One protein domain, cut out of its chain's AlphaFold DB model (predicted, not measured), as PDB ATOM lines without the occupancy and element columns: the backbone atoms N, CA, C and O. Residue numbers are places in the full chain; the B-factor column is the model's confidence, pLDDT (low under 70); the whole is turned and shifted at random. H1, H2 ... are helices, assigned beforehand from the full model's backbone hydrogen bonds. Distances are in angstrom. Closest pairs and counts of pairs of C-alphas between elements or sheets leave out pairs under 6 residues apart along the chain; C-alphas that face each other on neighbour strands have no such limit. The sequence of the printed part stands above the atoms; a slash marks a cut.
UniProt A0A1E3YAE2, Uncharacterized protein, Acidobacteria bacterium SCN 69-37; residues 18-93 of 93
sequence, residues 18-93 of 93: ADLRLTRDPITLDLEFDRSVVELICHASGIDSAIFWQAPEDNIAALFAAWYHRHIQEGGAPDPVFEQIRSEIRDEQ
ATOM      1  N   ALA A  18      32.123  -5.225 -33.023       88.88
ATOM      2  CA  ALA A  18      31.450  -5.013 -31.745       88.88
ATOM      3  C   ALA A  18      32.354  -4.380 -30.665       88.88
ATOM      4  O   ALA A  18      31.831  -3.760 -29.735       88.88
ATOM      5  N   ASP A  19      33.687  -4.476 -30.790       90.38
ATOM      6  CA  ASP A  19      34.627  -3.830 -29.864       90.38
ATOM      7  C   ASP A  19      34.535  -2.303 -29.918       90.38
ATOM      8  O   ASP A  19      34.805  -1.646 -28.914       90.38
ATOM      9  N   LEU A  20      34.083  -1.725 -31.041       89.44
ATOM     10  CA  LEU A  20      33.812  -0.286 -31.139       89.44
ATOM     11  C   LEU A  20      32.771   0.182 -30.124       89.44
ATOM     12  O   LEU A  20      32.750   1.368 -29.794       89.44
ATOM     13  N   ARG A  21      31.910  -0.734 -29.650       89.75
ATOM     14  CA  ARG A  21      30.778  -0.442 -28.760       89.75
ATOM     15  C   ARG A  21      29.973   0.743 -29.284       89.75
ATOM     16  O   ARG A  21      29.647   1.658 -28.533       89.75
ATOM     17  N   LEU A  22      29.723   0.717 -30.589       90.44
ATOM     18  CA  LEU A  22      29.111   1.817 -31.302       90.44
ATOM     19  C   LEU A  22      27.697   2.054 -30.774       90.44
ATOM     20  O   LEU A  22      26.858   1.152 -30.736       90.44
ATOM     21  N   THR A  23      27.433   3.290 -30.388       90.44
ATOM     22  CA  THR A  23      26.113   3.778 -30.016       90.44
ATOM     23  C   THR A  23      25.813   5.044 -30.798       90.44
ATOM     24  O   THR A  23      26.711   5.746 -31.253       90.44
ATOM     25  N   ARG A  24      24.529   5.326 -31.002       88.75
ATOM     26  CA  ARG A  24      24.079   6.562 -31.639       88.75
ATOM     27  C   ARG A  24      23.265   7.348 -30.635       88.75
ATOM     28  O   ARG A  24      22.320   6.798 -30.061       88.75
ATOM     29  N   ASP A  25      23.614   8.611 -30.441       89.69
ATOM     30  CA  ASP A  25      22.833   9.481 -29.577       89.69
ATOM     31  C   ASP A  25      21.466   9.756 -30.235       89.69
ATOM     32  O   ASP A  25      21.400  10.193 -31.388       89.69
ATOM     33  N   PRO A  26      20.340   9.501 -29.547       84.00
ATOM     34  CA  PRO A  26      19.015   9.588 -30.156       84.00
ATOM     35  C   PRO A  26      18.535  11.027 -30.406       84.00
ATOM     36  O   PRO A  26      17.483  11.207 -31.020       84.00
ATOM     37  N   ILE A  27      19.244  12.047 -29.906       86.50
ATOM     38  CA  ILE A  27      18.841  13.459 -29.999       86.50
ATOM     39  C   ILE A  27      19.681  14.194 -31.048       86.50
ATOM     40  O   ILE A  27      19.145  14.887 -31.908       86.50
ATOM     41  N   THR A  28      20.996  14.058 -30.953       86.12
ATOM     42  CA  THR A  28      21.999  14.699 -31.810       86.12
ATOM     43  C   THR A  28      22.338  13.862 -33.038       86.12
ATOM     44  O   THR A  28      22.865  14.412 -34.000       86.12
ATOM     45  N   LEU A  29      21.993  12.566 -33.026       82.69
ATOM     46  CA  LEU A  29      22.324  11.577 -34.056       82.69
ATOM     47  C   LEU A  29      23.825  11.304 -34.212       82.69
ATOM     48  O   LEU A  29      24.205  10.621 -35.166       82.69
ATOM     49  N   ASP A  30      24.638  11.798 -33.275       84.50
ATOM     50  CA  ASP A  30      26.083  11.602 -33.242       84.50
ATOM     51  C   ASP A  30      26.447  10.143 -32.946       84.50
ATOM     52  O   ASP A  30      25.701   9.417 -32.278       84.50
ATOM     53  N   LEU A  31      27.596   9.713 -33.466       85.75
ATOM     54  CA  LEU A  31      28.126   8.378 -33.224       85.75
ATOM     55  C   LEU A  31      29.088   8.404 -32.042       85.75
ATOM     56  O   LEU A  31      30.172   8.977 -32.108       85.75
ATOM     57  N   GLU A  32      28.724   7.685 -30.991       89.00
ATOM     58  CA  GLU A  32      29.571   7.433 -29.835       89.00
ATOM     59  C   GLU A  32      30.252   6.067 -29.979       89.00
ATOM     60  O   GLU A  32      29.621   5.068 -30.321       89.00
ATOM     61  N   PHE A  33      31.556   6.007 -29.732       90.00
ATOM     62  CA  PHE A  33      32.349   4.787 -29.890       90.00
ATOM     63  C   PHE A  33      33.611   4.829 -29.030       90.00
ATOM     64  O   PHE A  33      34.058   5.892 -28.580       90.00
ATOM     65  N   ASP A  34      34.217   3.661 -28.821       90.81
ATOM     66  CA  ASP A  34      35.459   3.547 -28.070       90.81
ATOM     67  C   ASP A  34      36.650   4.038 -28.905       90.81
ATOM     68  O   ASP A  34      37.074   3.425 -29.890       90.81
ATOM     69  N   ARG A  35      37.212   5.179 -28.498       88.56
ATOM     70  CA  ARG A  35      38.363   5.789 -29.178       88.56
ATOM     71  C   ARG A  35      39.598   4.899 -29.143       88.56
ATOM     72  O   ARG A  35      40.370   4.923 -30.097       88.56
ATOM     73  N   SER A  36      39.753   4.087 -28.100       90.50
ATOM     74  CA  SER A  36      40.907   3.198 -27.938       90.50
ATOM     75  C   SER A  36      40.977   2.182 -29.078       90.50
ATOM     76  O   SER A  36      42.063   1.826 -29.524       90.50
ATOM     77  N   VAL A  37      39.826   1.750 -29.604       90.56
ATOM     78  CA  VAL A  37      39.746   0.831 -30.749       90.56
ATOM     79  C   VAL A  37      40.267   1.496 -32.018       90.56
ATOM     80  O   VAL A  37      41.089   0.919 -32.730       90.56
ATOM     81  N   VAL A  38      39.865   2.744 -32.272       89.31
ATOM     82  CA  VAL A  38      40.375   3.523 -33.411       89.31
ATOM     83  C   VAL A  38      41.878   3.755 -33.276       89.31
ATOM     84  O   VAL A  38      42.606   3.609 -34.255       89.31
ATOM     85  N   GLU A  39      42.371   4.049 -32.075       90.06
ATOM     86  CA  GLU A  39      43.806   4.208 -31.820       90.06
ATOM     87  C   GLU A  39      44.596   2.914 -32.056       90.06
ATOM     88  O   GLU A  39      45.672   2.961 -32.653       90.06
ATOM     89  N   LEU A  40      44.057   1.757 -31.666       91.19
ATOM     90  CA  LEU A  40      44.666   0.451 -31.937       91.19
ATOM     91  C   LEU A  40      44.737   0.151 -33.437       91.19
ATOM     92  O   LEU A  40      45.773  -0.295 -33.929       91.19
ATOM     93  N   ILE A  41      43.663   0.440 -34.172       90.50
ATOM     94  CA  ILE A  41      43.621   0.304 -35.631       90.50
ATOM     95  C   ILE A  41      44.639   1.241 -36.286       90.50
ATOM     96  O   ILE A  41      45.391   0.823 -37.166       90.50
ATOM     97  N   CYS A  42      44.713   2.495 -35.834       90.06
ATOM     98  CA  CYS A  42      45.704   3.464 -36.302       90.06
ATOM     99  C   CYS A  42      47.127   2.953 -36.064       90.06
ATOM    100  O   CYS A  42      47.939   2.944 -36.988       90.06
ATOM    101  N   HIS A  43      47.406   2.448 -34.860       90.00
ATOM    102  CA  HIS A  43      48.699   1.878 -34.499       90.00
ATOM    103  C   HIS A  43      49.071   0.680 -35.384       90.00
ATOM    104  O   HIS A  43      50.172   0.644 -35.931       90.00
ATOM    105  N   ALA A  44      48.144  -0.259 -35.588       89.94
ATOM    106  CA  ALA A  44      48.346  -1.415 -36.462       89.94
ATOM    107  C   ALA A  44      48.535  -1.022 -37.937       89.94
ATOM    108  O   ALA A  44      49.272  -1.679 -38.669       89.94
ATOM    109  N   SER A  45      47.904   0.072 -38.365       87.62
ATOM    110  CA  SER A  45      47.989   0.592 -39.733       87.62
ATOM    111  C   SER A  45      49.194   1.511 -39.967       87.62
ATOM    112  O   SER A  45      49.462   1.881 -41.109       87.62
ATOM    113  N   GLY A  46      49.899   1.924 -38.909       88.56
ATOM    114  CA  GLY A  46      50.930   2.964 -38.988       88.56
ATOM    115  C   GLY A  46      50.376   4.343 -39.371       88.56
ATOM    116  O   GLY A  46      51.091   5.147 -39.969       88.56
ATOM    117  N   ILE A  47      49.102   4.603 -39.067       87.69
ATOM    118  CA  ILE A  47      48.412   5.868 -39.337       87.69
ATOM    119  C   ILE A  47      48.408   6.711 -38.061       87.69
ATOM    120  O   ILE A  47      48.224   6.194 -36.961       87.69
ATOM    121  N   ASP A  48      48.592   8.021 -38.205       86.69
ATOM    122  CA  ASP A  48      48.439   8.955 -37.093       86.69
ATOM    123  C   ASP A  48      46.950   9.186 -36.802       86.69
ATOM    124  O   ASP A  48      46.203   9.623 -37.681       86.69
ATOM    125  N   SER A  49      46.504   8.896 -35.575       85.62
ATOM    126  CA  SER A  49      45.088   9.000 -35.207       85.62
ATOM    127  C   SER A  49      44.552  10.432 -35.300       85.62
ATOM    128  O   SER A  49      43.348  10.617 -35.479       85.62
ATOM    129  N   ALA A  50      45.414  11.459 -35.286       84.12
ATOM    130  CA  ALA A  50      44.987  12.841 -35.468       84.12
ATOM    131  C   ALA A  50      44.341  13.085 -36.839       84.12
ATOM    132  O   ALA A  50      43.539  14.006 -36.957       84.12
ATOM    133  N   ILE A  51      44.598  12.246 -37.852       80.19
ATOM    134  CA  ILE A  51      43.924  12.355 -39.156       80.19
ATOM    135  C   ILE A  51      42.413  12.096 -39.077       80.19
ATOM    136  O   ILE A  51      41.663  12.540 -39.942       80.19
ATOM    137  N   PHE A  52      41.963  11.380 -38.048       80.12
ATOM    138  CA  PHE A  52      40.551  11.103 -37.810       80.12
ATOM    139  C   PHE A  52      39.898  12.177 -36.935       80.12
ATOM    140  O   PHE A  52      38.709  12.434 -37.073       80.12
ATOM    141  N   TRP A  53      40.677  12.840 -36.074       82.25
ATOM    142  CA  TRP A  53      40.171  13.823 -35.110       82.25
ATOM    143  C   TRP A  53      40.303  15.282 -35.556       82.25
ATOM    144  O   TRP A  53      39.561  16.136 -35.082       82.25
ATOM    145  N   GLN A  54      41.287  15.594 -36.402       77.62
ATOM    146  CA  GLN A  54      41.619  16.962 -36.827       77.62
ATOM    147  C   GLN A  54      41.236  17.255 -38.283       77.62
ATOM    148  O   GLN A  54      41.328  18.400 -38.727       77.62
ATOM    149  N   ALA A  55      40.851  16.229 -39.038       64.50
ATOM    150  CA  ALA A  55      40.381  16.343 -40.413       64.50
ATOM    151  C   ALA A  55      38.831  16.307 -40.445       64.50
ATOM    152  O   ALA A  55      38.221  16.216 -39.379       64.50
ATOM    153  N   PRO A  56      38.166  16.431 -41.614       64.38
ATOM    154  CA  PRO A  56      36.705  16.442 -41.653       64.38
ATOM    155  C   PRO A  56      36.116  15.123 -41.129       64.38
ATOM    156  O   PRO A  56      36.691  14.050 -41.333       64.38
ATOM    157  N   GLU A  57      34.954  15.233 -40.481       60.03
ATOM    158  CA  GLU A  57      34.227  14.155 -39.787       60.03
ATOM    159  C   GLU A  57      33.983  12.906 -40.666       60.03
ATOM    160  O   GLU A  57      33.896  11.787 -40.157       60.03
ATOM    161  N   ASP A  58      33.988  13.061 -41.993       69.31
ATOM    162  CA  ASP A  58      33.857  11.979 -42.978       69.31
ATOM    163  C   ASP A  58      34.888  10.844 -42.842       69.31
ATOM    164  O   ASP A  58      34.594   9.702 -43.202       69.31
ATOM    165  N   ASN A  59      36.091  11.104 -42.320       79.81
ATOM    166  CA  ASN A  59      37.146  10.084 -42.281       79.81
ATOM    167  C   ASN A  59      36.802   8.902 -41.358       79.81
ATOM    168  O   ASN A  59      37.117   7.754 -41.679       79.81
ATOM    169  N   ILE A  60      36.152   9.169 -40.222       84.25
ATOM    170  CA  ILE A  60      35.744   8.127 -39.269       84.25
ATOM    171  C   ILE A  60      34.548   7.349 -39.811       84.25
ATOM    172  O   ILE A  60      34.547   6.117 -39.777       84.25
ATOM    173  N   ALA A  61      33.565   8.050 -40.377       82.69
ATOM    174  CA  ALA A  61      32.405   7.416 -40.991       82.69
ATOM    175  C   ALA A  61      32.820   6.469 -42.133       82.69
ATOM    176  O   ALA A  61      32.354   5.329 -42.195       82.69
ATOM    177  N   ALA A  62      33.756   6.896 -42.989       84.06
ATOM    178  CA  ALA A  62      34.291   6.070 -44.068       84.06
ATOM    179  C   ALA A  62      35.060   4.841 -43.551       84.06
ATOM    180  O   ALA A  62      34.893   3.744 -44.092       84.06
ATOM    181  N   LEU A  63      35.861   5.001 -42.490       87.75
ATOM    182  CA  LEU A  63      36.548   3.893 -41.820       87.75
ATOM    183  C   LEU A  63      35.543   2.848 -41.321       87.75
ATOM    184  O   LEU A  63      35.667   1.664 -41.642       87.75
ATOM    185  N   PHE A  64      34.537   3.281 -40.563       89.62
ATOM    186  CA  PHE A  64      33.550   2.373 -39.990       89.62
ATOM    187  C   PHE A  64      32.696   1.703 -41.062       89.62
ATOM    188  O   PHE A  64      32.476   0.500 -40.980       89.62
ATOM    189  N   ALA A  65      32.296   2.420 -42.113       87.88
ATOM    190  CA  ALA A  65      31.553   1.828 -43.222       87.88
ATOM    191  C   ALA A  65      32.358   0.740 -43.951       87.88
ATOM    192  O   ALA A  65      31.831  -0.342 -44.227       87.88
ATOM    193  N   ALA A  66      33.638   0.999 -44.236       88.88
ATOM    194  CA  ALA A  66      34.515   0.030 -44.890       88.88
ATOM    195  C   ALA A  66      34.757  -1.204 -44.010       88.88
ATOM    196  O   ALA A  66      34.673  -2.338 -44.494       88.88
ATOM    197  N   TRP A  67      35.014  -0.997 -42.716       90.50
ATOM    198  CA  TRP A  67      35.212  -2.092 -41.772       90.50
ATOM    199  C   TRP A  67      33.930  -2.905 -41.574       90.50
ATOM    200  O   TRP A  67      33.967  -4.126 -41.706       90.50
ATOM    201  N   TYR A  68      32.786  -2.252 -41.368       91.50
ATOM    202  CA  TYR A  68      31.498  -2.923 -41.213       91.50
ATOM    203  C   TYR A  68      31.154  -3.774 -42.436       91.50
ATOM    204  O   TYR A  68      30.762  -4.933 -42.312       91.50
ATOM    205  N   HIS A  69      31.358  -3.240 -43.644       89.19
ATOM    206  CA  HIS A  69      31.126  -3.995 -44.870       89.19
ATOM    207  C   HIS A  69      31.971  -5.273 -44.923       89.19
ATOM    208  O   HIS A  69      31.452  -6.338 -45.256       89.19
ATOM    209  N   ARG A  70      33.254  -5.178 -44.558       88.94
ATOM    210  CA  ARG A  70      34.146  -6.339 -44.480       88.94
ATOM    211  C   ARG A  70      33.682  -7.339 -43.412       88.94
ATOM    212  O   ARG A  70      33.564  -8.519 -43.721       88.94
ATOM    213  N   HIS A  71      33.352  -6.867 -42.211       89.94
ATOM    214  CA  HIS A  71      32.856  -7.686 -41.098       89.94
ATOM    215  C   HIS A  71      31.642  -8.527 -41.507       89.94
ATOM    216  O   HIS A  71      31.624  -9.737 -41.294       89.94
ATOM    217  N   ILE A  72      30.665  -7.928 -42.196       91.81
ATOM    218  CA  ILE A  72      29.494  -8.655 -42.713       91.81
ATOM    219  C   ILE A  72      29.873  -9.660 -43.807       91.81
ATOM    220  O   ILE A  72      29.341 -10.769 -43.831       91.81
ATOM    221  N   GLN A  73      30.801  -9.314 -44.706       88.19
ATOM    222  CA  GLN A  73      31.294 -10.251 -45.725       88.19
ATOM    223  C   GLN A  73      32.023 -11.458 -45.122       88.19
ATOM    224  O   GLN A  73      31.970 -12.547 -45.692       88.19
ATOM    225  N   GLU A  74      32.667 -11.280 -43.971       87.25
ATOM    226  CA  GLU A  74      33.334 -12.340 -43.210       87.25
ATOM    227  C   GLU A  74      32.353 -13.175 -42.359       87.25
ATOM    228  O   GLU A  74      32.759 -14.150 -41.732       87.25
ATOM    229  N   GLY A  75      31.052 -12.858 -42.388       88.62
ATOM    230  CA  GLY A  75      30.010 -13.563 -41.634       88.62
ATOM    231  C   GLY A  75      29.829 -13.056 -40.201       88.62
ATOM    232  O   GLY A  75      29.200 -13.734 -39.388       88.62
ATOM    233  N   GLY A  76      30.379 -11.882 -39.894       87.75
ATOM    234  CA  GLY A  76      30.210 -11.203 -38.619       87.75
ATOM    235  C   GLY A  76      28.760 -10.797 -38.343       87.75
ATOM    236  O   GLY A  76      27.934 -10.662 -39.250       87.75
ATOM    237  N   ALA A  77      28.437 -10.607 -37.063       90.12
ATOM    238  CA  ALA A  77      27.096 -10.219 -36.643       90.12
ATOM    239  C   ALA A  77      26.754  -8.778 -37.079       90.12
ATOM    240  O   ALA A  77      27.605  -7.895 -36.939       90.12
ATOM    241  N   PRO A  78      25.524  -8.520 -37.565       89.19
ATOM    242  CA  PRO A  78      25.087  -7.176 -37.917       89.19
ATOM    243  C   PRO A  78      25.018  -6.267 -36.692       89.19
ATOM    244  O   PRO A  78      24.550  -6.676 -35.627       89.19
ATOM    245  N   ASP A  79      25.468  -5.029 -36.869       91.19
ATOM    246  CA  ASP A  79      25.453  -4.006 -35.830       91.19
ATOM    247  C   ASP A  79      24.174  -3.162 -35.960       91.19
ATOM    248  O   ASP A  79      23.894  -2.642 -37.043       91.19
ATOM    249  N   PRO A  80      23.373  -3.009 -34.891       89.06
ATOM    250  CA  PRO A  80      22.076  -2.343 -34.977       89.06
ATOM    251  C   PRO A  80      22.179  -0.862 -35.366       89.06
ATOM    252  O   PRO A  80      21.280  -0.360 -36.040       89.06
ATOM    253  N   VAL A  81      23.255  -0.166 -34.978       89.88
ATOM    254  CA  VAL A  81      23.451   1.251 -35.313       89.88
ATOM    255  C   VAL A  81      23.776   1.392 -36.795       89.88
ATOM    256  O   VAL A  81      23.145   2.188 -37.491       89.88
ATOM    257  N   PHE A  82      24.705   0.583 -37.311       88.75
ATOM    258  CA  PHE A  82      25.039   0.613 -38.735       88.75
ATOM    259  C   PHE A  82      23.898   0.131 -39.630       88.75
ATOM    260  O   PHE A  82      23.688   0.706 -40.699       88.75
ATOM    261  N   GLU A  83      23.128  -0.879 -39.218       90.56
ATOM    262  CA  GLU A  83      21.946  -1.309 -39.971       90.56
ATOM    263  C   GLU A  83      20.875  -0.213 -40.025       90.56
ATOM    264  O   GLU A  83      20.279  -0.004 -41.083       90.56
ATOM    265  N   GLN A  84      20.673   0.534 -38.932       88.06
ATOM    266  CA  GLN A  84      19.774   1.691 -38.924       88.06
ATOM    267  C   GLN A  84      20.230   2.749 -39.936       88.06
ATOM    268  O   GLN A  84      19.444   3.137 -40.798       88.06
ATOM    269  N   ILE A  85      21.507   3.144 -39.896       85.50
ATOM    270  CA  ILE A  85      22.090   4.134 -40.822       85.50
ATOM    271  C   ILE A  85      21.984   3.659 -42.276       85.50
ATOM    272  O   ILE A  85      21.641   4.425 -43.173       85.50
ATOM    273  N   ARG A  86      22.238   2.372 -42.533       83.62
ATOM    274  CA  ARG A  86      22.096   1.781 -43.872       83.62
ATOM    275  C   ARG A  86      20.654   1.750 -44.361       83.62
ATOM    276  O   ARG A  86      20.452   1.813 -45.574       83.62
ATOM    277  N   SER A  87      19.684   1.588 -43.461       85.44
ATOM    278  CA  SER A  87      18.271   1.711 -43.813       85.44
ATOM    279  C   SER A  87      17.955   3.155 -44.180       85.44
ATOM    280  O   SER A  87      17.484   3.379 -45.285       85.44
ATOM    281  N   GLU A  88      18.326   4.123 -43.335       82.94
ATOM    282  CA  GLU A  88      18.108   5.558 -43.586       82.94
ATOM    283  C   GLU A  88      18.649   5.978 -44.965       82.94
ATOM    284  O   GLU A  88      17.893   6.478 -45.792       82.94
ATOM    285  N   ILE A  89      19.907   5.645 -45.276       78.88
ATOM    286  CA  ILE A  89      20.527   5.966 -46.575       78.88
ATOM    287  C   ILE A  89      19.794   5.298 -47.748       78.88
ATOM    288  O   ILE A  89      19.760   5.837 -48.851       78.88
ATOM    289  N   ARG A  90      19.233   4.097 -47.556       73.56
ATOM    290  CA  ARG A  90      18.484   3.398 -48.610       73.56
ATOM    291  C   ARG A  90      17.134   4.058 -48.876       73.56
ATOM    292  O   ARG A  90      16.708   4.070 -50.025       73.56
ATOM    293  N   ASP A  91      16.476   4.545 -47.831       69.56
ATOM    294  CA  ASP A  91      15.168   5.197 -47.906       69.56
ATOM    295  C   ASP A  91      15.248   6.626 -48.494       69.56
ATOM    296  O   ASP A  91      14.235   7.163 -48.940       69.56
ATOM    297  N   GLU A  92      16.441   7.228 -48.552       64.19
ATOM    298  CA  GLU A  92      16.684   8.555 -49.147       64.19
ATOM    299  C   GLU A  92      16.923   8.550 -50.677       64.19
ATOM    300  O   GLU A  92      17.053   9.624 -51.271       64.19
ATOM    301  N   GLN A  93      16.956   7.377 -51.331       51.06
ATOM    302  CA  GLN A  93      17.352   7.202 -52.745       51.06
ATOM    303  C   GLN A  93      16.198   6.925 -53.718       51.06
ATOM    304  O   GLN A  93      15.258   6.179 -53.366       51.06
TER     305      GLN A  93
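Overview. This is residues 18 to 93 of the 93 residues of an uncharacterized protein of Acidobacteria bacterium SCN 69-37 (UniProt A0A1E3YAE2). Look first for the longest helix, H3, standing in the middle of a loose set of four helices, with H1 and the very short H2 toward one end of the longest axis and H4 toward the other, crossing H3's direction. A long stretch without a named element, residues 18 to 34, runs over one side of this set and folds back on itself as a narrow loop, whose residues 25 to 30 stick out. The printed part has 76 residues with four named helices, in the order H1, H2, H3, H4, and no named strand; its class is all helix. Contacts between the helices are few, yet the whole is compact by its radius of gyration of the C-alphas, 13.0 A, and it spans 36 by 31 by 22 A.

Arrangement. Begin at Ala 18 and read on to residues 23 to 24, which pair antiparallel with residues 31 to 32, stretches too short to be named strands. Next come H1, residues 35 to 45, and H2, residues 50 to 53, which are near each other, with 6 pairs of C-alphas within 10 A and no pair within 8 A. H3, residues 58 to 73, and H2 only just touch, with 3 pairs of C-alphas within 8 A, and they touch only at the corner by their link. H3 touches H2 with residues 59 to 60 alone, and the closest C-alphas of the two, those of Phe 52 and Asn 59, are 5.7 A apart. H4, residues 80 to 91, is close to H3 but not clearly touching; their closest C-alphas, those of Tyr 68 and Phe 82, are 7.8 A apart. The lines of H3 and H4 are about perpendicular, at 77 degrees. H1 is apart from H3 and from H4, and H2 is apart from H4. In H1, H3 and H4 you will find each O i to N i+4 pair within hydrogen-bond range; H2 is too short for such a pair, and its 1 pair of O i and N i+3 is within range.

Along the chain. Find C-alpha 35 at (38.363, 5.789, -29.178); from there H1 runs 15.2 A to C-alpha 45. H2 measures 4.9 A from C-alpha 50 to C-alpha 53. H3 begins at C-alpha 58, at (33.857, 11.979, -42.978), and runs 22.5 A to C-alpha 73. H4 runs 16.5 A from C-alpha 80 to C-alpha 91 at (15.168, 5.197, -47.906).

Size, cuts and confidence. The two C-alphas farthest apart, those of Gly 46 and Asp 91, are 36.9 A from each other. The printed part has no cut and ends at Gln 93, the chain's last residue. The links H1 to H2 and H2 to H3 are tight, and the link H3 to H4 is short. Besides residues 25 to 30, residues 53 to 58 and residues 87 to 93, of which 87 to 91 belong to H4, stand free. In the B-factor column the mean pLDDT of the printed part is 85.1, and the model's confidence is under 70 at residues 55 to 58 and 91 to 93.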